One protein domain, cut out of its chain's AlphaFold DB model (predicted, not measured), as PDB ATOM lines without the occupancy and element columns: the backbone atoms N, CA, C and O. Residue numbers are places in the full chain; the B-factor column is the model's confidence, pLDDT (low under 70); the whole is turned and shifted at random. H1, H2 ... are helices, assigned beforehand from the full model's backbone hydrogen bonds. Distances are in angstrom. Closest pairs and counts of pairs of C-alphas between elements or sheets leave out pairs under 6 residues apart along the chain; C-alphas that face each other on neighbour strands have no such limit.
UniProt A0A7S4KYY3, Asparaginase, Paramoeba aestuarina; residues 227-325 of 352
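What this domain is: This is residues 227 to 325 of the 352 residues of the protein "Asparaginase" of Paramoeba aestuarina (UniProt A0A7S4KYY3). Two helical hairpins, H2 with H3 and H4 with H5, stack side by side, and H6 packs on H4. The early part of the long helix H2 reaches away from this stack toward H1, near its far end. The printed part has 99 residues with six named helices, H1 to H6 in order, and no named strand: all helix. It is compact, with a radius of gyration of the C-alphas of 14.0 A, yet elongated in outline, spanning 44 by 28 by 20 A.

How they stand to each other: Start at H2, residues 239 to 259, which has a kink of 29 degrees near residue 247. With residues 249 to 257 alone it touches H3, residues 262 to 270, in a hairpin: a shallow tilt of 21 degrees, opposite ways, closest C-alphas Ala 256 and Leu 265, 6.0 A apart. With residues 250 to 259 alone it touches the hub H4, residues 285 to 292, the same way at a shallow tilt of 26 degrees; C-alphas 254 and 285 are closest, at 4.2 A. H4 touches H5, residues 295 to 303, in a second hairpin, closest C-alphas 289 and 298, 5.6 A. H5 also touches H3, closest C-alphas 262 and 297, 5.3 A. H6, residues 318 to 324, touches H4, closest C-alphas 287 and 318, 4.3 A, and is apart from H2. H1, residues 227 to 234, is close to H2 but not clearly touching, with C-alphas 231 and 241 at 7.7 A. Every O i to N i+4 pair is within hydrogen-bond range in H1, H3, H4, H5 and H6; in H2, 14 of 17 are.

Where its parts are: Find C-alpha 239 at (-30.005, 2.108, 36.786); from there H2 runs 30.9 A to C-alpha 259 at (-19.592, -10.304, 10.426). H6 ends at C-alpha 324, (-30.005, -5.451, -1.886).

The domain as a whole: The farthest C-alphas, Val 237 and Ile 323, are 43.9 A apart. The printed part has no cut; the links H3 to H4 and H5 to H6 are long. Look for pLDDT under 70 at residues 227 to 246 and 271 to 272.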
ATOM      1  N   VAL A 227     -17.066  -2.874  29.119       51.50
ATOM      2  CA  VAL A 227     -18.200  -2.362  29.899       51.50
ATOM      3  C   VAL A 227     -17.711  -1.663  31.166       51.50
ATOM      4  O   VAL A 227     -18.111  -0.537  31.408       51.50
ATOM      5  N   GLU A 228     -16.765  -2.241  31.912       46.44
ATOM      6  CA  GLU A 228     -16.197  -1.603  33.112       46.44
ATOM      7  C   GLU A 228     -15.390  -0.331  32.814       46.44
ATOM      8  O   GLU A 228     -15.414   0.602  33.620       46.44
ATOM      9  N   LYS A 229     -14.674  -0.260  31.679       49.88
ATOM     10  CA  LYS A 229     -13.973   0.973  31.272       49.88
ATOM     11  C   LYS A 229     -14.967   2.070  30.893       49.88
ATOM     12  O   LYS A 229     -14.755   3.217  31.290       49.88
ATOM     13  N   LEU A 230     -16.056   1.715  30.204       50.69
ATOM     14  CA  LEU A 230     -17.163   2.627  29.910       50.69
ATOM     15  C   LEU A 230     -17.864   3.081  31.200       50.69
ATOM     16  O   LEU A 230     -18.047   4.276  31.391       50.69
ATOM     17  N   SER A 231     -18.150   2.168  32.134       45.12
ATOM     18  CA  SER A 231     -18.749   2.476  33.442       45.12
ATOM     19  C   SER A 231     -17.899   3.442  34.270       45.12
ATOM     20  O   SER A 231     -18.437   4.355  34.892       45.12
ATOM     21  N   ARG A 232     -16.567   3.278  34.258       46.53
ATOM     22  CA  ARG A 232     -15.640   4.157  34.992       46.53
ATOM     23  C   ARG A 232     -15.547   5.559  34.395       46.53
ATOM     24  O   ARG A 232     -15.373   6.510  35.144       46.53
ATOM     25  N   HIS A 233     -15.642   5.681  33.070       52.03
ATOM     26  CA  HIS A 233     -15.633   6.984  32.395       52.03
ATOM     27  C   HIS A 233     -16.988   7.695  32.454       52.03
ATOM     28  O   HIS A 233     -17.021   8.920  32.427       52.03
ATOM     29  N   LEU A 234     -18.091   6.947  32.544       51.22
ATOM     30  CA  LEU A 234     -19.448   7.497  32.507       51.22
ATOM     31  C   LEU A 234     -20.057   7.755  33.896       51.22
ATOM     32  O   LEU A 234     -21.153   8.292  33.966       51.22
ATOM     33  N   GLY A 235     -19.369   7.413  34.995       48.41
ATOM     34  CA  GLY A 235     -19.820   7.731  36.362       48.41
ATOM     35  C   GLY A 235     -21.119   7.034  36.790       48.41
ATOM     36  O   GLY A 235     -21.788   7.498  37.709       48.41
ATOM     37  N   ALA A 236     -21.478   5.933  36.127       48.34
ATOM     38  CA  ALA A 236     -22.842   5.428  36.120       48.34
ATOM     39  C   ALA A 236     -23.185   4.493  37.290       48.34
ATOM     40  O   ALA A 236     -22.599   3.418  37.448       48.34
ATOM     41  N   VAL A 237     -24.199   4.866  38.080       47.84
ATOM     42  CA  VAL A 237     -24.761   4.045  39.166       47.84
ATOM     43  C   VAL A 237     -25.919   3.199  38.624       47.84
ATOM     44  O   VAL A 237     -26.913   3.732  38.142       47.84
ATOM     45  N   GLY A 238     -25.807   1.871  38.742       53.25
ATOM     46  CA  GLY A 238     -26.897   0.874  38.729       53.25
ATOM     47  C   GLY A 238     -27.967   0.966  37.626       53.25
ATOM     48  O   GLY A 238     -27.973   0.156  36.702       53.25
ATOM     49  N   GLY A 239     -28.908   1.907  37.742       52.00
ATOM     50  CA  GLY A 239     -30.005   2.108  36.786       52.00
ATOM     51  C   GLY A 239     -29.533   2.556  35.398       52.00
ATOM     52  O   GLY A 239     -30.073   2.108  34.387       52.00
ATOM     53  N   GLU A 240     -28.461   3.344  35.338       55.59
ATOM     54  CA  GLU A 240     -27.849   3.788  34.080       55.59
ATOM     55  C   GLU A 240     -27.204   2.627  33.308       55.59
ATOM     56  O   GLU A 240     -27.196   2.616  32.079       55.59
ATOM     57  N   MET A 241     -26.744   1.585  34.012       53.94
ATOM     58  CA  MET A 241     -26.148   0.400  33.388       53.94
ATOM     59  C   MET A 241     -27.164  -0.441  32.617       53.94
ATOM     60  O   MET A 241     -26.807  -1.057  31.613       53.94
ATOM     61  N   ARG A 242     -28.426  -0.473  33.062       60.22
ATOM     62  CA  ARG A 242     -29.501  -1.152  32.331       60.22
ATOM     63  C   ARG A 242     -29.798  -0.422  31.020       60.22
ATOM     64  O   ARG A 242     -29.759  -1.049  29.968       60.22
ATOM     65  N   GLN A 243     -29.960   0.899  31.079       61.66
ATOM     66  CA  GLN A 243     -30.184   1.740  29.896       61.66
ATOM     67  C   GLN A 243     -29.001   1.694  28.918       61.66
ATOM     68  O   GLN A 243     -29.177   1.702  27.700       61.66
ATOM     69  N   LEU A 244     -27.775   1.616  29.443       64.25
ATOM     70  CA  LEU A 244     -26.574   1.486  28.626       64.25
ATOM     71  C   LEU A 244     -26.538   0.134  27.899       64.25
ATOM     72  O   LEU A 244     -26.259   0.095  26.703       64.25
ATOM     73  N   LYS A 245     -26.875  -0.966  28.585       67.12
ATOM     74  CA  LYS A 245     -26.995  -2.293  27.959       67.12
ATOM     75  C   LYS A 245     -28.083  -2.324  26.886       67.12
ATOM     76  O   LYS A 245     -27.833  -2.844  25.803       67.12
ATOM     77  N   GLU A 246     -29.237  -1.714  27.155       69.06
ATOM     78  CA  GLU A 246     -30.353  -1.595  26.203       69.06
ATOM     79  C   GLU A 246     -29.935  -0.883  24.909       69.06
ATOM     80  O   GLU A 246     -30.352  -1.283  23.825       69.06
ATOM     81  N   LYS A 247     -29.049   0.118  24.994       76.44
ATOM     82  CA  LYS A 247     -28.536   0.837  23.816       76.44
ATOM     83  C   LYS A 247     -27.364   0.141  23.122       76.44
ATOM     84  O   LYS A 247     -27.201   0.298  21.916       76.44
ATOM     85  N   ILE A 248     -26.543  -0.609  23.858       78.25
ATOM     86  CA  ILE A 248     -25.340  -1.257  23.313       78.25
ATOM     87  C   ILE A 248     -25.662  -2.606  22.660       78.25
ATOM     88  O   ILE A 248     -25.118  -2.906  21.597       78.25
ATOM     89  N   TYR A 249     -26.548  -3.418  23.245       82.12
ATOM     90  CA  TYR A 249     -26.853  -4.749  22.713       82.12
ATOM     91  C   TYR A 249     -27.350  -4.763  21.261       82.12
ATOM     92  O   TYR A 249     -26.845  -5.594  20.506       82.12
ATOM     93  N   PRO A 250     -28.249  -3.865  20.810       85.81
ATOM     94  CA  PRO A 250     -28.651  -3.826  19.405       85.81
ATOM     95  C   PRO A 250     -27.461  -3.596  18.467       85.81
ATOM     96  O   PRO A 250     -27.371  -4.233  17.421       85.81
ATOM     97  N   ILE A 251     -26.514  -2.737  18.868       83.38
ATOM     98  CA  ILE A 251     -25.314  -2.410  18.087       83.38
ATOM     99  C   ILE A 251     -24.397  -3.633  17.984       83.38
ATOM    100  O   ILE A 251     -23.981  -3.990  16.882       83.38
ATOM    101  N   LEU A 252     -24.117  -4.299  19.109       81.25
ATOM    102  CA  LEU A 252     -23.265  -5.493  19.141       81.25
ATOM    103  C   LEU A 252     -23.884  -6.651  18.352       81.25
ATOM    104  O   LEU A 252     -23.211  -7.271  17.535       81.25
ATOM    105  N   MET A 253     -25.185  -6.889  18.526       86.38
ATOM    106  CA  MET A 253     -25.922  -7.918  17.790       86.38
ATOM    107  C   MET A 253     -25.916  -7.648  16.281       86.38
ATOM    108  O   MET A 253     -25.697  -8.561  15.484       86.38
ATOM    109  N   CYS A 254     -26.116  -6.394  15.868       87.88
ATOM    110  CA  CYS A 254     -26.033  -5.998  14.463       87.88
ATOM    111  C   CYS A 254     -24.620  -6.170  13.893       87.88
ATOM    112  O   CYS A 254     -24.481  -6.624  12.755       87.88
ATOM    113  N   GLN A 255     -23.583  -5.854  14.670       83.31
ATOM    114  CA  GLN A 255     -22.193  -6.010  14.247       83.31
ATOM    115  C   GLN A 255     -21.799  -7.488  14.110       83.31
ATOM    116  O   GLN A 255     -21.320  -7.884  13.047       83.31
ATOM    117  N   ALA A 256     -22.096  -8.322  15.110       82.44
ATOM    118  CA  ALA A 256     -21.844  -9.763  15.059       82.44
ATOM    119  C   ALA A 256     -22.579 -10.424  13.876       82.44
ATOM    120  O   ALA A 256     -22.015 -11.237  13.142       82.44
ATOM    121  N   ALA A 257     -23.822 -10.008  13.609       89.31
ATOM    122  CA  ALA A 257     -24.589 -10.474  12.456       89.31
ATOM    123  C   ALA A 257     -24.024 -10.012  11.104       89.31
ATOM    124  O   ALA A 257     -24.058 -10.771  10.132       89.31
ATOM    125  N   LYS A 258     -23.489  -8.789  11.036       86.88
ATOM    126  CA  LYS A 258     -22.798  -8.249   9.856       86.88
ATOM    127  C   LYS A 258     -21.490  -8.980   9.555       86.88
ATOM    128  O   LYS A 258     -21.113  -9.058   8.390       86.88
ATOM    129  N   GLU A 259     -20.803  -9.486  10.575       78.69
ATOM    130  CA  GLU A 259     -19.592 -10.304  10.426       78.69
ATOM    131  C   GLU A 259     -19.915 -11.791  10.199       78.69
ATOM    132  O   GLU A 259     -19.079 -12.553   9.713       78.69
ATOM    133  N   GLY A 260     -21.148 -12.205  10.508       83.06
ATOM    134  CA  GLY A 260     -21.589 -13.595  10.449       83.06
ATOM    135  C   GLY A 260     -21.087 -14.447  11.613       83.06
ATOM    136  O   GLY A 260     -21.063 -15.672  11.491       83.06
ATOM    137  N   ASN A 261     -20.686 -13.816  12.720       83.38
ATOM    138  CA  ASN A 261     -20.152 -14.481  13.902       83.38
ATOM    139  C   ASN A 261     -21.289 -15.080  14.749       83.38
ATOM    140  O   ASN A 261     -21.855 -14.434  15.631       83.38
ATOM    141  N   VAL A 262     -21.658 -16.327  14.450       86.38
ATOM    142  CA  VAL A 262     -22.750 -17.037  15.142       86.38
ATOM    143  C   VAL A 262     -22.423 -17.304  16.612       86.38
ATOM    144  O   VAL A 262     -23.323 -17.275  17.447       86.38
ATOM    145  N   GLU A 263     -21.154 -17.540  16.940       78.75
ATOM    146  CA  GLU A 263     -20.723 -17.787  18.318       78.75
ATOM    147  C   GLU A 263     -20.957 -16.549  19.188       78.75
ATOM    148  O   GLU A 263     -21.602 -16.634  20.231       78.75
ATOM    149  N   GLU A 264     -20.549 -15.377  18.704       74.06
ATOM    150  CA  GLU A 264     -20.791 -14.106  19.389       74.06
ATOM    151  C   GLU A 264     -22.284 -13.765  19.482       74.06
ATOM    152  O   GLU A 264     -22.747 -13.322  20.532       74.06
ATOM    153  N   LEU A 265     -23.070 -14.047  18.435       80.56
ATOM    154  CA  LEU A 265     -24.531 -13.920  18.494       80.56
ATOM    155  C   LEU A 265     -25.153 -14.827  19.566       80.56
ATOM    156  O   LEU A 265     -26.084 -14.402  20.251       80.56
ATOM    157  N   SER A 266     -24.645 -16.052  19.730       76.75
ATOM    158  CA  SER A 266     -25.089 -16.965  20.789       76.75
ATOM    159  C   SER A 266     -24.740 -16.430  22.167       76.75
ATOM    160  O   SER A 266     -25.613 -16.363  23.028       76.75
ATOM    161  N   VAL A 267     -23.499 -15.981  22.359       73.44
ATOM    162  CA  VAL A 267     -23.039 -15.417  23.633       73.44
ATOM    163  C   VAL A 267     -23.867 -14.190  24.019       73.44
ATOM    164  O   VAL A 267     -24.337 -14.098  25.151       73.44
ATOM    165  N   LEU A 268     -24.098 -13.263  23.086       72.88
ATOM    166  CA  LEU A 268     -24.916 -12.075  23.334       72.88
ATOM    167  C   LEU A 268     -26.369 -12.447  23.662       72.88
ATOM    168  O   LEU A 268     -26.948 -11.887  24.594       72.88
ATOM    169  N   TYR A 269     -26.952 -13.412  22.943       77.06
ATOM    170  CA  TYR A 269     -28.301 -13.906  23.220       77.06
ATOM    171  C   TYR A 269     -28.424 -14.508  24.624       77.06
ATOM    172  O   TYR A 269     -29.335 -14.151  25.373       77.06
ATOM    173  N   ASP A 270     -27.476 -15.362  25.009       71.69
ATOM    174  CA  ASP A 270     -27.447 -15.999  26.328       71.69
ATOM    175  C   ASP A 270     -27.230 -14.968  27.456       71.69
ATOM    176  O   ASP A 270     -27.711 -15.147  28.577       71.69
ATOM    177  N   GLN A 271     -26.587 -13.833  27.151       63.59
ATOM    178  CA  GLN A 271     -26.444 -12.669  28.039       63.59
ATOM    179  C   GLN A 271     -27.687 -11.755  28.093       63.59
ATOM    180  O   GLN A 271     -27.657 -10.692  28.732       63.59
ATOM    181  N   GLY A 272     -28.784 -12.153  27.443       67.62
ATOM    182  CA  GLY A 272     -30.055 -11.431  27.437       67.62
ATOM    183  C   GLY A 272     -30.149 -10.321  26.391       67.62
ATOM    184  O   GLY A 272     -30.999  -9.441  26.531       67.62
ATOM    185  N   ALA A 273     -29.296 -10.323  25.357       76.06
ATOM    186  CA  ALA A 273     -29.451  -9.400  24.238       76.06
ATOM    187  C   ALA A 273     -30.748  -9.720  23.459       76.06
ATOM    188  O   ALA A 273     -30.953 -10.864  23.038       76.06
ATOM    189  N   PRO A 274     -31.630  -8.733  23.222       77.75
ATOM    190  CA  PRO A 274     -32.884  -8.978  22.522       77.75
ATOM    191  C   PRO A 274     -32.639  -9.202  21.022       77.75
ATOM    192  O   PRO A 274     -32.108  -8.336  20.331       77.75
ATOM    193  N   ILE A 275     -33.079 -10.349  20.492       84.31
ATOM    194  CA  ILE A 275     -32.878 -10.756  19.081       84.31
ATOM    195  C   ILE A 275     -33.522  -9.801  18.069       84.31
ATOM    196  O   ILE A 275     -33.040  -9.647  16.946       84.31
ATOM    197  N   TYR A 276     -34.621  -9.165  18.462       83.50
ATOM    198  CA  TYR A 276     -35.407  -8.238  17.645       83.50
ATOM    199  C   TYR A 276     -35.077  -6.767  17.927       83.50
ATOM    200  O   TYR A 276     -35.775  -5.877  17.443       83.50
ATOM    201  N   ALA A 277     -34.053  -6.492  18.739       83.56
ATOM    202  CA  ALA A 277     -33.692  -5.122  19.054       83.56
ATOM    203  C   ALA A 277     -33.202  -4.391  17.800       83.56
ATOM    204  O   ALA A 277     -32.461  -4.954  16.989       83.56
ATOM    205  N   GLN A 278     -33.629  -3.141  17.657       85.31
ATOM    206  CA  GLN A 278     -33.257  -2.288  16.540       85.31
ATOM    207  C   GLN A 278     -32.101  -1.367  16.935       85.31
ATOM    208  O   GLN A 278     -32.084  -0.814  18.035       85.31
ATOM    209  N   ASP A 279     -31.132  -1.210  16.039       82.25
ATOM    210  CA  ASP A 279     -30.126  -0.158  16.133       82.25
ATOM    211  C   ASP A 279     -30.737   1.229  15.840       82.25
ATOM    212  O   ASP A 279     -31.942   1.385  15.619       82.25
ATOM    213  N   TYR A 280     -29.902   2.268  15.839       79.38
ATOM    214  CA  TYR A 280     -30.335   3.647  15.586       79.38
ATOM    215  C   TYR A 280     -30.897   3.876  14.170       79.38
ATOM    216  O   TYR A 280     -31.528   4.903  13.927       79.38
ATOM    217  N   GLU A 281     -30.699   2.940  13.237       80.12
ATOM    218  CA  GLU A 281     -31.286   2.959  11.895       80.12
ATOM    219  C   GLU A 281     -32.522   2.051  11.791       80.12
ATOM    220  O   GLU A 281     -33.004   1.771  10.692       80.12
ATOM    221  N   GLY A 282     -33.057   1.563  12.913       84.62
ATOM    222  CA  GLY A 282     -34.193   0.645  12.900       84.62
ATOM    223  C   GLY A 282     -33.824  -0.770  12.431       84.62
ATOM    224  O   GLY A 282     -34.714  -1.576  12.161       84.62
ATOM    225  N   ARG A 283     -32.540  -1.107  12.280       88.38
ATOM    226  CA  ARG A 283     -32.123  -2.416  11.760       88.38
ATOM    227  C   ARG A 283     -31.945  -3.397  12.903       88.38
ATOM    228  O   ARG A 283     -31.373  -3.077  13.934       88.38
ATOM    229  N   THR A 284     -32.406  -4.622  12.696       91.56
ATOM    230  CA  THR A 284     -32.114  -5.745  13.598       91.56
ATOM    231  C   THR A 284     -30.902  -6.534  13.120       91.56
ATOM    232  O   THR A 284     -30.510  -6.447  11.953       91.56
ATOM    233  N   ALA A 285     -30.370  -7.402  13.981       92.69
ATOM    234  CA  ALA A 285     -29.345  -8.373  13.600       92.69
ATOM    235  C   ALA A 285     -29.741  -9.172  12.342       92.69
ATOM    236  O   ALA A 285     -28.916  -9.408  11.461       92.69
ATOM    237  N   LEU A 286     -31.028  -9.511  12.195       91.56
ATOM    238  CA  LEU A 286     -31.526 -10.235  11.025       91.56
ATOM    239  C   LEU A 286     -31.423  -9.405   9.737       91.56
ATOM    240  O   LEU A 286     -31.092  -9.954   8.689       91.56
ATOM    241  N   HIS A 287     -31.636  -8.085   9.805       89.31
ATOM    242  CA  HIS A 287     -31.422  -7.197   8.659       89.31
ATOM    243  C   HIS A 287     -29.965  -7.235   8.195       89.31
ATOM    244  O   HIS A 287     -29.720  -7.332   6.993       89.31
ATOM    245  N   GLN A 288     -29.013  -7.198   9.133       91.06
ATOM    246  CA  GLN A 288     -27.582  -7.212   8.824       91.06
ATOM    247  C   GLN A 288     -27.130  -8.576   8.288       91.06
ATOM    248  O   GLN A 288     -26.516  -8.640   7.222       91.06
ATOM    249  N   ALA A 289     -27.505  -9.678   8.944       90.31
ATOM    250  CA  ALA A 289     -27.171 -11.026   8.477       90.31
ATOM    251  C   ALA A 289     -27.684 -11.276   7.045       90.31
ATOM    252  O   ALA A 289     -26.958 -11.808   6.199       90.31
ATOM    253  N   CYS A 290     -28.904 -10.817   6.746       88.38
ATOM    254  CA  CYS A 290     -29.478 -10.855   5.405       88.38
ATOM    255  C   CYS A 290     -28.753  -9.925   4.420       88.38
ATOM    256  O   CYS A 290     -28.422 -10.347   3.316       88.38
ATOM    257  N   LEU A 291     -28.451  -8.681   4.793       85.00
ATOM    258  CA  LEU A 291     -27.748  -7.739   3.913       85.00
ATOM    259  C   LEU A 291     -26.369  -8.261   3.479       85.00
ATOM    260  O   LEU A 291     -25.957  -8.075   2.330       85.00
ATOM    261  N   TYR A 292     -25.662  -8.930   4.390       83.38
ATOM    262  CA  TYR A 292     -24.295  -9.403   4.171       83.38
ATOM    263  C   TYR A 292     -24.188 -10.868   3.727       83.38
ATOM    264  O   TYR A 292     -23.103 -11.302   3.332       83.38
ATOM    265  N   GLY A 293     -25.296 -11.615   3.686       83.06
ATOM    266  CA  GLY A 293     -25.312 -12.979   3.151       83.06
ATOM    267  C   GLY A 293     -24.906 -14.077   4.132       83.06
ATOM    268  O   GLY A 293     -24.511 -15.157   3.693       83.06
ATOM    269  N   HIS A 294     -24.970 -13.827   5.441       86.44
ATOM    270  CA  HIS A 294     -24.512 -14.771   6.460       86.44
ATOM    271  C   HIS A 294     -25.595 -15.791   6.809       86.44
ATOM    272  O   HIS A 294     -26.352 -15.631   7.760       86.44
ATOM    273  N   VAL A 295     -25.652 -16.864   6.021       82.25
ATOM    274  CA  VAL A 295     -26.661 -17.932   6.116       82.25
ATOM    275  C   VAL A 295     -26.804 -18.514   7.521       82.25
ATOM    276  O   VAL A 295     -27.922 -18.625   8.017       82.25
ATOM    277  N   GLU A 296     -25.698 -18.890   8.160       83.50
ATOM    278  CA  GLU A 296     -25.753 -19.531   9.479       83.50
ATOM    279  C   GLU A 296     -26.206 -18.547  10.567       83.50
ATOM    280  O   GLU A 296     -26.997 -18.911  11.431       83.50
ATOM    281  N   ALA A 297     -25.826 -17.268  10.456       86.31
ATOM    282  CA  ALA A 297     -26.352 -16.215  11.321       86.31
ATOM    283  C   ALA A 297     -27.855 -15.991  11.092       86.31
ATOM    284  O   ALA A 297     -28.603 -15.862  12.055       86.31
ATOM    285  N   VAL A 298     -28.330 -16.012   9.840       87.94
ATOM    286  CA  VAL A 298     -29.768 -15.926   9.531       87.94
ATOM    287  C   VAL A 298     -30.533 -17.089  10.166       87.94
ATOM    288  O   VAL A 298     -31.548 -16.848  10.812       87.94
ATOM    289  N   LYS A 299     -30.051 -18.332  10.033       82.44
ATOM    290  CA  LYS A 299     -30.695 -19.500  10.660       82.44
ATOM    291  C   LYS A 299     -30.756 -19.358  12.174       82.44
ATOM    292  O   LYS A 299     -31.845 -19.450  12.730       82.44
ATOM    293  N   PHE A 300     -29.622 -19.058  12.808       86.81
ATOM    294  CA  PHE A 300     -29.550 -18.851  14.252       86.81
ATOM    295  C   PHE A 300     -30.559 -17.788  14.712       86.81
ATOM    296  O   PHE A 300     -31.370 -18.030  15.602       86.81
ATOM    297  N   LEU A 301     -30.573 -16.623  14.059       86.88
ATOM    298  CA  LEU A 301     -31.471 -15.526  14.415       86.88
ATOM    299  C   LEU A 301     -32.949 -15.898  14.226       86.88
ATOM    300  O   LEU A 301     -33.776 -15.528  15.056       86.88
ATOM    301  N   LEU A 302     -33.294 -16.646  13.173       84.12
ATOM    302  CA  LEU A 302     -34.661 -17.130  12.945       84.12
ATOM    303  C   LEU A 302     -35.081 -18.180  13.981       84.12
ATOM    304  O   LEU A 302     -36.193 -18.106  14.502       84.12
ATOM    305  N   GLU A 303     -34.194 -19.115  14.324       82.38
ATOM    306  CA  GLU A 303     -34.424 -20.122  15.369       82.38
ATOM    307  C   GLU A 303     -34.661 -19.479  16.741       82.38
ATOM    308  O   GLU A 303     -35.495 -19.955  17.512       82.38
ATOM    309  N   LYS A 304     -33.976 -18.368  17.035       82.94
ATOM    310  CA  LYS A 304     -34.153 -17.595  18.274       82.94
ATOM    311  C   LYS A 304     -35.302 -16.575  18.228       82.94
ATOM    312  O   LYS A 304     -35.453 -15.797  19.167       82.94
ATOM    313  N   GLY A 305     -36.135 -16.594  17.181       79.19
ATOM    314  CA  GLY A 305     -37.358 -15.786  17.100       79.19
ATOM    315  C   GLY A 305     -37.202 -14.419  16.424       79.19
ATOM    316  O   GLY A 305     -37.956 -13.496  16.729       79.19
ATOM    317  N   GLY A 306     -36.239 -14.260  15.513       82.69
ATOM    318  CA  GLY A 306     -36.045 -13.040  14.727       82.69
ATOM    319  C   GLY A 306     -37.280 -12.631  13.917       82.69
ATOM    320  O   GLY A 306     -37.855 -13.432  13.178       82.69
ATOM    321  N   LEU A 307     -37.674 -11.359  14.026       77.62
ATOM    322  CA  LEU A 307     -38.856 -10.814  13.354       77.62
ATOM    323  C   LEU A 307     -38.568 -10.513  11.876       77.62
ATOM    324  O   LEU A 307     -37.916  -9.530  11.532       77.62
ATOM    325  N   VAL A 308     -39.104 -11.346  10.982       79.50
ATOM    326  CA  VAL A 308     -38.897 -11.231   9.523       79.50
ATOM    327  C   VAL A 308     -39.641 -10.062   8.870       79.50
ATOM    328  O   VAL A 308     -39.267  -9.627   7.781       79.50
ATOM    329  N   HIS A 309     -40.707  -9.574   9.509       78.25
ATOM    330  CA  HIS A 309     -41.571  -8.510   8.982       78.25
ATOM    331  C   HIS A 309     -41.238  -7.125   9.534       78.25
ATOM    332  O   HIS A 309     -41.834  -6.144   9.095       78.25
ATOM    333  N   GLN A 310     -40.304  -7.038  10.479       79.69
ATOM    334  CA  GLN A 310     -39.854  -5.757  11.003       79.69
ATOM    335  C   GLN A 310     -39.146  -4.978   9.894       79.69
ATOM    336  O   GLN A 310     -38.440  -5.575   9.082       79.69
ATOM    337  N   VAL A 311     -39.376  -3.669   9.847       83.94
ATOM    338  CA  VAL A 311     -38.800  -2.762   8.849       83.94
ATOM    339  C   VAL A 311     -37.823  -1.800   9.512       83.94
ATOM    340  O   VAL A 311     -38.048  -1.365  10.643       83.94
ATOM    341  N   ASP A 312     -36.746  -1.476   8.801       84.50
ATOM    342  CA  ASP A 312     -35.806  -0.424   9.178       84.50
ATOM    343  C   ASP A 312     -36.354   0.982   8.882       84.50
ATOM    344  O   ASP A 312     -37.434   1.143   8.304       84.50
ATOM    345  N   THR A 313     -35.617   2.029   9.270       84.50
ATOM    346  CA  THR A 313     -36.026   3.432   9.041       84.50
ATOM    347  C   THR A 313     -36.148   3.797   7.562       84.50
ATOM    348  O   THR A 313     -36.771   4.799   7.216       84.50
ATOM    349  N   PHE A 314     -35.600   2.969   6.672       82.31
ATOM    350  CA  PHE A 314     -35.690   3.114   5.224       82.31
ATOM    351  C   PHE A 314     -36.822   2.260   4.622       82.31
ATOM    352  O   PHE A 314     -36.891   2.116   3.398       82.31
ATOM    353  N   GLY A 315     -37.677   1.657   5.457       82.12
ATOM    354  CA  GLY A 315     -38.801   0.814   5.049       82.12
ATOM    355  C   GLY A 315     -38.401  -0.567   4.519       82.12
ATOM    356  O   GLY A 315     -39.226  -1.254   3.916       82.12
ATOM    357  N   ASN A 316     -37.146  -0.993   4.702       81.69
ATOM    358  CA  ASN A 316     -36.679  -2.302   4.249       81.69
ATOM    359  C   ASN A 316     -36.848  -3.314   5.374       81.69
ATOM    360  O   ASN A 316     -36.375  -3.091   6.482       81.69
ATOM    361  N   ASN A 317     -37.461  -4.455   5.075       85.00
ATOM    362  CA  ASN A 317     -37.399  -5.613   5.960       85.00
ATOM    363  C   ASN A 317     -36.153  -6.462   5.659       85.00
ATOM    364  O   ASN A 317     -35.412  -6.214   4.697       85.00
ATOM    365  N   ALA A 318     -35.935  -7.504   6.462       84.38
ATOM    366  CA  ALA A 318     -34.803  -8.411   6.300       84.38
ATOM    367  C   ALA A 318     -34.703  -9.021   4.885       84.38
ATOM    368  O   ALA A 318     -33.600  -9.154   4.355       84.38
ATOM    369  N   LEU A 319     -35.831  -9.339   4.235       78.75
ATOM    370  CA  LEU A 319     -35.838  -9.858   2.862       78.75
ATOM    371  C   LEU A 319     -35.403  -8.792   1.852       78.75
ATOM    372  O   LEU A 319     -34.574  -9.071   0.986       78.75
ATOM    373  N   THR A 320     -35.930  -7.573   1.960       78.69
ATOM    374  CA  THR A 320     -35.540  -6.469   1.074       78.69
ATOM    375  C   THR A 320     -34.040  -6.195   1.187       78.69
ATOM    376  O   THR A 320     -33.363  -6.020   0.173       78.69
ATOM    377  N   ASN A 321     -33.486  -6.256   2.402       80.00
ATOM    378  CA  ASN A 321     -32.046  -6.130   2.618       80.00
ATOM    379  C   ASN A 321     -31.248  -7.315   2.051       80.00
ATOM    380  O   ASN A 321     -30.195  -7.082   1.457       80.00
ATOM    381  N   ALA A 322     -31.764  -8.548   2.105       80.31
ATOM    382  CA  ALA A 322     -31.149  -9.692   1.420       80.31
ATOM    383  C   ALA A 322     -31.038  -9.475  -0.098       80.31
ATOM    384  O   ALA A 322     -29.986  -9.721  -0.679       80.31
ATOM    385  N   ILE A 323     -32.094  -8.959  -0.735       76.06
ATOM    386  CA  ILE A 323     -32.111  -8.683  -2.183       76.06
ATOM    387  C   ILE A 323     -31.099  -7.583  -2.549       76.06
ATOM    388  O   ILE A 323     -30.418  -7.670  -3.574       76.06
ATOM    389  N   ARG A 324     -30.973  -6.549  -1.706       71.88
ATOM    390  CA  ARG A 324     -30.005  -5.451  -1.886       71.88
ATOM    391  C   ARG A 324     -28.562  -5.906  -1.665       71.88
ATOM    392  O   ARG A 324     -27.645  -5.408  -2.327       71.88
ATOM    393  N   GLY A 325     -28.361  -6.860  -0.760       70.19
ATOM    394  CA  GLY A 325     -27.099  -7.541  -0.530       70.19
ATOM    395  C   GLY A 325     -26.666  -8.305  -1.776       70.19
ATOM    396  O   GLY A 325     -27.202  -9.361  -2.101       70.19
TER     397      GLY A 325